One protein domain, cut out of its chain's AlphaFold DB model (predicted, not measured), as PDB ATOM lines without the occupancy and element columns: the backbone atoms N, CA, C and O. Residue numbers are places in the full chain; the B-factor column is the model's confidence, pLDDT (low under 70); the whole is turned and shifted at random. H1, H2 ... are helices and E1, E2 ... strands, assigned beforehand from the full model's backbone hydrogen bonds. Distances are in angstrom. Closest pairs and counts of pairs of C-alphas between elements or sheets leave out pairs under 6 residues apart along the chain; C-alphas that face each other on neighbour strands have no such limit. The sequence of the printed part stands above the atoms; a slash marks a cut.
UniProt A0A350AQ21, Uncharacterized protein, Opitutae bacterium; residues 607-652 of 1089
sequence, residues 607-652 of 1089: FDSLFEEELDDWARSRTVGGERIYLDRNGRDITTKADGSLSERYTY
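This is residues 607 to 652 of the 1089 residues of an uncharacterized protein of Opitutae bacterium (UniProt A0A350AQ21). With little regular structure, a small hairpin of two strands, E1 and E2, follows two short helices, H1 and H2, and a long looped stretch, residues 631 to 652, runs out to Ala 642 and folds back towards H2. The 46 printed residues hold H1, H2, E1, E2 in that order, 17 residues, mixed in class; the sheet is antiparallel. The whole is only just compact, close to loose, with radius of gyration of the C-alphas 10.9 A and spans of 29 by 25 by 20 A.

E1 is residues 621 to 624, 9.9 A; E2 is 627 to 630, 10.0 A, ending at C-alpha 630 (-35.373, -32.455, 32.210). H1 is 609 to 613, 6.3 A, from C-alpha 609 (-40.429, -23.284, 46.921); H2 is 615 to 618, 5.1 A.

Hairpin E1 and E2 is antiparallel at 149 degrees; N 622 and O 629 are within hydrogen-bond range at 2.8 A. H1 and H2 are close but not clearly touching, the closest C-alphas, of Phe 611 and Trp 618, 7.0 A apart. H1 is apart from both strands; H2 is only just apart from E2, at 8.4 A. In H1 the O i to N i+4 pair is within range; H2 is too short for one, and its one O i to N i+3 pair is not.

The C-alphas of Phe 607 and Gly 625 are the farthest apart, 33.1 A. The printed part has no cut, the three links are tight, and no printed residue is under 70 in pLDDT.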
ATOM      1  N   PHE A 607     -38.504 -25.578  52.544       85.81
ATOM      2  CA  PHE A 607     -37.512 -24.863  51.728       85.81
ATOM      3  C   PHE A 607     -37.595 -25.139  50.211       85.81
ATOM      4  O   PHE A 607     -36.764 -24.631  49.457       85.81
ATOM      5  N   ASP A 608     -38.569 -25.930  49.747       88.50
ATOM      6  CA  ASP A 608     -38.626 -26.387  48.346       88.50
ATOM      7  C   ASP A 608     -39.135 -25.326  47.359       88.50
ATOM      8  O   ASP A 608     -38.847 -25.424  46.169       88.50
ATOM      9  N   SER A 609     -39.841 -24.288  47.822       87.50
ATOM     10  CA  SER A 609     -40.429 -23.284  46.921       87.50
ATOM     11  C   SER A 609     -39.387 -22.577  46.054       87.50
ATOM     12  O   SER A 609     -39.658 -22.283  44.898       87.50
ATOM     13  N   LEU A 610     -38.182 -22.346  46.588       87.94
ATOM     14  CA  LEU A 610     -37.108 -21.713  45.821       87.94
ATOM     15  C   LEU A 610     -36.562 -22.641  44.725       87.94
ATOM     16  O   LEU A 610     -36.245 -22.180  43.637       87.94
ATOM     17  N   PHE A 611     -36.510 -23.954  44.975       91.38
ATOM     18  CA  PHE A 611     -36.131 -24.917  43.940       91.38
ATOM     19  C   PHE A 611     -37.165 -24.970  42.812       91.38
ATOM     20  O   PHE A 611     -36.800 -25.101  41.649       91.38
ATOM     21  N   GLU A 612     -38.454 -24.855  43.139       89.81
ATOM     22  CA  GLU A 612     -39.525 -24.800  42.136       89.81
ATOM     23  C   GLU A 612     -39.458 -23.522  41.283       89.81
ATOM     24  O   GLU A 612     -39.731 -23.577  40.085       89.81
ATOM     25  N   GLU A 613     -39.076 -22.389  41.880       93.06
ATOM     26  CA  GLU A 613     -38.888 -21.110  41.184       93.06
ATOM     27  C   GLU A 613     -37.677 -21.134  40.234       93.06
ATOM     28  O   GLU A 613     -37.773 -20.638  39.113       93.06
ATOM     29  N   GLU A 614     -36.575 -21.766  40.646       95.56
ATOM     30  CA  GLU A 614     -35.299 -21.824  39.909       95.56
ATOM     31  C   GLU A 614     -35.110 -23.136  39.117       95.56
ATOM     32  O   GLU A 614     -34.009 -23.456  38.654       95.56
ATOM     33  N   LEU A 615     -36.187 -23.913  38.950       92.81
ATOM     34  CA  LEU A 615     -36.167 -25.281  38.418       92.81
ATOM     35  C   LEU A 615     -35.370 -25.412  37.117       92.81
ATOM     36  O   LEU A 615     -34.663 -26.401  36.920       92.81
ATOM     37  N   ASP A 616     -35.494 -24.430  36.226       91.81
ATOM     38  CA  ASP A 616     -34.848 -24.461  34.917       91.81
ATOM     39  C   ASP A 616     -33.328 -24.565  35.022       91.81
ATOM     40  O   ASP A 616     -32.731 -25.367  34.299       91.81
ATOM     41  N   ASP A 617     -32.710 -23.816  35.929       92.50
ATOM     42  CA  ASP A 617     -31.255 -23.757  36.061       92.50
ATOM     43  C   ASP A 617     -30.717 -24.778  37.071       92.50
ATOM     44  O   ASP A 617     -29.557 -25.204  36.995       92.50
ATOM     45  N   TRP A 618     -31.567 -25.187  38.012       96.56
ATOM     46  CA  TRP A 618     -31.211 -26.039  39.143       96.56
ATOM     47  C   TRP A 618     -31.467 -27.530  38.893       96.56
ATOM     48  O   TRP A 618     -30.860 -28.375  39.559       96.56
ATOM     49  N   ALA A 619     -32.301 -27.883  37.912       95.94
ATOM     50  CA  ALA A 619     -32.470 -29.260  37.459       95.94
ATOM     51  C   ALA A 619     -31.601 -29.575  36.231       95.94
ATOM     52  O   ALA A 619     -31.491 -28.785  35.291       95.94
ATOM     53  N   ARG A 620     -31.029 -30.786  36.186       94.62
ATOM     54  CA  ARG A 620     -30.344 -31.281  34.983       94.62
ATOM     55  C   ARG A 620     -31.328 -31.325  33.818       94.62
ATOM     56  O   ARG A 620     -32.404 -31.919  33.912       94.62
ATOM     57  N   SER A 621     -30.932 -30.724  32.706       93.50
ATOM     58  CA  SER A 621     -31.737 -30.667  31.493       93.50
ATOM     59  C   SER A 621     -30.862 -30.675  30.240       93.50
ATOM     60  O   SER A 621     -29.654 -30.453  30.297       93.50
ATOM     61  N   ARG A 622     -31.479 -30.957  29.094       91.69
ATOM     62  CA  ARG A 622     -30.884 -30.810  27.761       91.69
ATOM     63  C   ARG A 622     -31.855 -30.097  26.831       91.69
ATOM     64  O   ARG A 622     -33.066 -30.189  27.014       91.69
ATOM     65  N   THR A 623     -31.332 -29.448  25.799       90.31
ATOM     66  CA  THR A 623     -32.156 -28.783  24.784       90.31
ATOM     67  C   THR A 623     -32.240 -29.639  23.526       90.31
ATOM     68  O   THR A 623     -31.216 -29.970  22.931       90.31
ATOM     69  N   VAL A 624     -33.455 -29.967  23.082       86.75
ATOM     70  CA  VAL A 624     -33.709 -30.702  21.834       86.75
ATOM     71  C   VAL A 624     -34.712 -29.909  21.004       86.75
ATOM     72  O   VAL A 624     -35.822 -29.645  21.442       86.75
ATOM     73  N   GLY A 625     -34.318 -29.472  19.803       83.69
ATOM     74  CA  GLY A 625     -35.208 -28.695  18.925       83.69
ATOM     75  C   GLY A 625     -35.646 -27.332  19.488       83.69
ATOM     76  O   GLY A 625     -36.658 -26.799  19.045       83.69
ATOM     77  N   GLY A 626     -34.900 -26.775  20.449       86.94
ATOM     78  CA  GLY A 626     -35.246 -25.535  21.157       86.94
ATOM     79  C   GLY A 626     -36.132 -25.734  22.391       86.94
ATOM     80  O   GLY A 626     -36.396 -24.768  23.099       86.94
ATOM     81  N   GLU A 627     -36.556 -26.968  22.675       86.88
ATOM     82  CA  GLU A 627     -37.323 -27.332  23.866       86.88
ATOM     83  C   GLU A 627     -36.392 -27.878  24.956       86.88
ATOM     84  O   GLU A 627     -35.479 -28.660  24.670       86.88
ATOM     85  N   ARG A 628     -36.606 -27.450  26.205       88.94
ATOM     86  CA  ARG A 628     -35.859 -27.932  27.373       88.94
ATOM     87  C   ARG A 628     -36.493 -29.226  27.880       88.94
ATOM     88  O   ARG A 628     -37.692 -29.274  28.128       88.94
ATOM     89  N   ILE A 629     -35.676 -30.258  28.055       91.38
ATOM     90  CA  ILE A 629     -36.085 -31.573  28.548       91.38
ATOM     91  C   ILE A 629     -35.300 -31.877  29.821       91.38
ATOM     92  O   ILE A 629     -34.069 -31.916  29.789       91.38
ATOM     93  N   TYR A 630     -35.998 -32.095  30.935       94.50
ATOM     94  CA  TYR A 630     -35.373 -32.455  32.210       94.50
ATOM     95  C   TYR A 630     -34.968 -33.923  32.240       94.50
ATOM     96  O   TYR A 630     -35.601 -34.773  31.609       94.50
ATOM     97  N   LEU A 631     -33.923 -34.215  33.009       92.75
ATOM     98  CA  LEU A 631     -33.298 -35.526  33.056       92.75
ATOM     99  C   LEU A 631     -33.468 -36.183  34.426       92.75
ATOM    100  O   LEU A 631     -33.296 -35.556  35.477       92.75
ATOM    101  N   ASP A 632     -33.780 -37.475  34.406       90.44
ATOM    102  CA  ASP A 632     -33.749 -38.320  35.592       90.44
ATOM    103  C   ASP A 632     -32.303 -38.662  35.984       90.44
ATOM    104  O   ASP A 632     -31.338 -38.332  35.289       90.44
ATOM    105  N   ARG A 633     -32.152 -39.369  37.107       84.88
ATOM    106  CA  ARG A 633     -30.839 -39.752  37.649       84.88
ATOM    107  C   ARG A 633     -29.974 -40.584  36.695       84.88
ATOM    108  O   ARG A 633     -28.773 -40.670  36.892       84.88
ATOM    109  N   ASN A 634     -30.585 -41.241  35.709       83.69
ATOM    110  CA  ASN A 634     -29.909 -42.073  34.718       83.69
ATOM    111  C   ASN A 634     -29.703 -41.316  33.390       83.69
ATOM    112  O   ASN A 634     -29.384 -41.940  32.379       83.69
ATOM    113  N   GLY A 635     -29.951 -40.003  33.360       86.69
ATOM    114  CA  GLY A 635     -29.848 -39.178  32.157       86.69
ATOM    115  C   GLY A 635     -30.973 -39.407  31.143       86.69
ATOM    116  O   GLY A 635     -30.815 -39.065  29.972       86.69
ATOM    117  N   ARG A 636     -32.095 -40.012  31.552       89.94
ATOM    118  CA  ARG A 636     -33.249 -40.267  30.677       89.94
ATOM    119  C   ARG A 636     -34.254 -39.128  30.785       89.94
ATOM    120  O   ARG A 636     -34.378 -38.503  31.834       89.94
ATOM    121  N   ASP A 637     -35.007 -38.907  29.715       92.88
ATOM    122  CA  ASP A 637     -36.008 -37.843  29.662       92.88
ATOM    123  C   ASP A 637     -37.111 -38.059  30.711       92.88
ATOM    124  O   ASP A 637     -37.750 -39.117  30.769       92.88
ATOM    125  N   ILE A 638     -37.363 -37.032  31.521       92.19
ATOM    126  CA  ILE A 638     -38.532 -36.970  32.394       92.19
ATOM    127  C   ILE A 638     -39.729 -36.551  31.543       92.19
ATOM    128  O   ILE A 638     -39.700 -35.543  30.843       92.19
ATOM    129  N   THR A 639     -40.806 -37.326  31.623       89.50
ATOM    130  CA  THR A 639     -42.048 -37.094  30.882       89.50
ATOM    131  C   THR A 639     -43.218 -36.964  31.842       89.50
ATOM    132  O   THR A 639     -43.257 -37.613  32.885       89.50
ATOM    133  N   THR A 640     -44.204 -36.146  31.496       88.75
ATOM    134  CA  THR A 640     -45.447 -36.058  32.269       88.75
ATOM    135  C   THR A 640     -46.381 -37.193  31.858       88.75
ATOM    136  O   THR A 640     -46.700 -37.361  30.679       88.75
ATOM    137  N   LYS A 641     -46.825 -37.994  32.827       87.25
ATOM    138  CA  LYS A 641     -47.807 -39.063  32.628       87.25
ATOM    139  C   LYS A 641     -49.201 -38.479  32.393       87.25
ATOM    140  O   LYS A 641     -49.480 -37.319  32.687       87.25
ATOM    141  N   ALA A 642     -50.116 -39.320  31.911       87.25
ATOM    142  CA  ALA A 642     -51.503 -38.933  31.638       87.25
ATOM    143  C   ALA A 642     -52.270 -38.424  32.876       87.25
ATOM    144  O   ALA A 642     -53.249 -37.697  32.725       87.25
ATOM    145  N   ASP A 643     -51.838 -38.797  34.083       85.75
ATOM    146  CA  ASP A 643     -52.409 -38.343  35.358       85.75
ATOM    147  C   ASP A 643     -51.783 -37.036  35.884       85.75
ATOM    148  O   ASP A 643     -52.126 -36.587  36.976       85.75
ATOM    149  N   GLY A 644     -50.875 -36.419  35.120       82.44
ATOM    150  CA  GLY A 644     -50.169 -35.195  35.494       82.44
ATOM    151  C   GLY A 644     -48.957 -35.412  36.400       82.44
ATOM    152  O   GLY A 644     -48.241 -34.452  36.677       82.44
ATOM    153  N   SER A 645     -48.686 -36.643  36.848       85.00
ATOM    154  CA  SER A 645     -47.470 -36.960  37.603       85.00
ATOM    155  C   SER A 645     -46.261 -37.109  36.679       85.00
ATOM    156  O   SER A 645     -46.388 -37.472  35.511       85.00
ATOM    157  N   LEU A 646     -45.060 -36.846  37.192       86.69
ATOM    158  CA  LEU A 646     -43.828 -37.053  36.431       86.69
ATOM    159  C   LEU A 646     -43.486 -38.552  36.317       86.69
ATOM    160  O   LEU A 646     -43.810 -39.357  37.198       86.69
ATOM    161  N   SER A 647     -42.821 -38.940  35.224       86.56
ATOM    162  CA  SER A 647     -42.283 -40.291  35.012       86.56
ATOM    163  C   SER A 647     -41.267 -40.662  36.079       86.56
ATOM    164  O   SER A 647     -41.303 -41.789  36.566       86.56
ATOM    165  N   GLU A 648     -40.440 -39.690  36.460       89.75
ATOM    166  CA  GLU A 648     -39.403 -39.761  37.483       89.75
ATOM    167  C   GLU A 648     -39.242 -38.400  38.185       89.75
ATOM    168  O   GLU A 648     -39.879 -37.412  37.816       89.75
ATOM    169  N   ARG A 649     -38.408 -38.353  39.229       90.25
ATOM    170  CA  ARG A 649     -38.068 -37.126  39.973       90.25
ATOM    171  C   ARG A 649     -36.973 -36.315  39.264       90.25
ATOM    172  O   ARG A 649     -36.143 -36.895  38.568       90.25
ATOM    173  N   TYR A 650     -36.944 -35.002  39.507       93.69
ATOM    174  CA  TYR A 650     -35.874 -34.114  39.035       93.69
ATOM    175  C   TYR A 650     -34.518 -34.466  39.657       93.69
ATOM    176  O   TYR A 650     -34.444 -34.910  40.806       93.69
ATOM    177  N   THR A 651     -33.455 -34.214  38.895       93.88
ATOM    178  CA  THR A 651     -32.059 -34.437  39.293       93.88
ATOM    179  C   THR A 651     -31.343 -33.103  39.457       93.88
ATOM    180  O   THR A 651     -31.486 -32.234  38.599       93.88
ATOM    181  N   TYR A 652     -30.556 -32.948  40.517       95.12
ATOM    182  CA  TYR A 652     -29.811 -31.728  40.828       95.12
ATOM    183  C   TYR A 652     -28.701 -31.424  39.807       95.12
ATOM    184  O   TYR A 652     -27.911 -32.296  39.432       95.12
TER     185      TYR A 652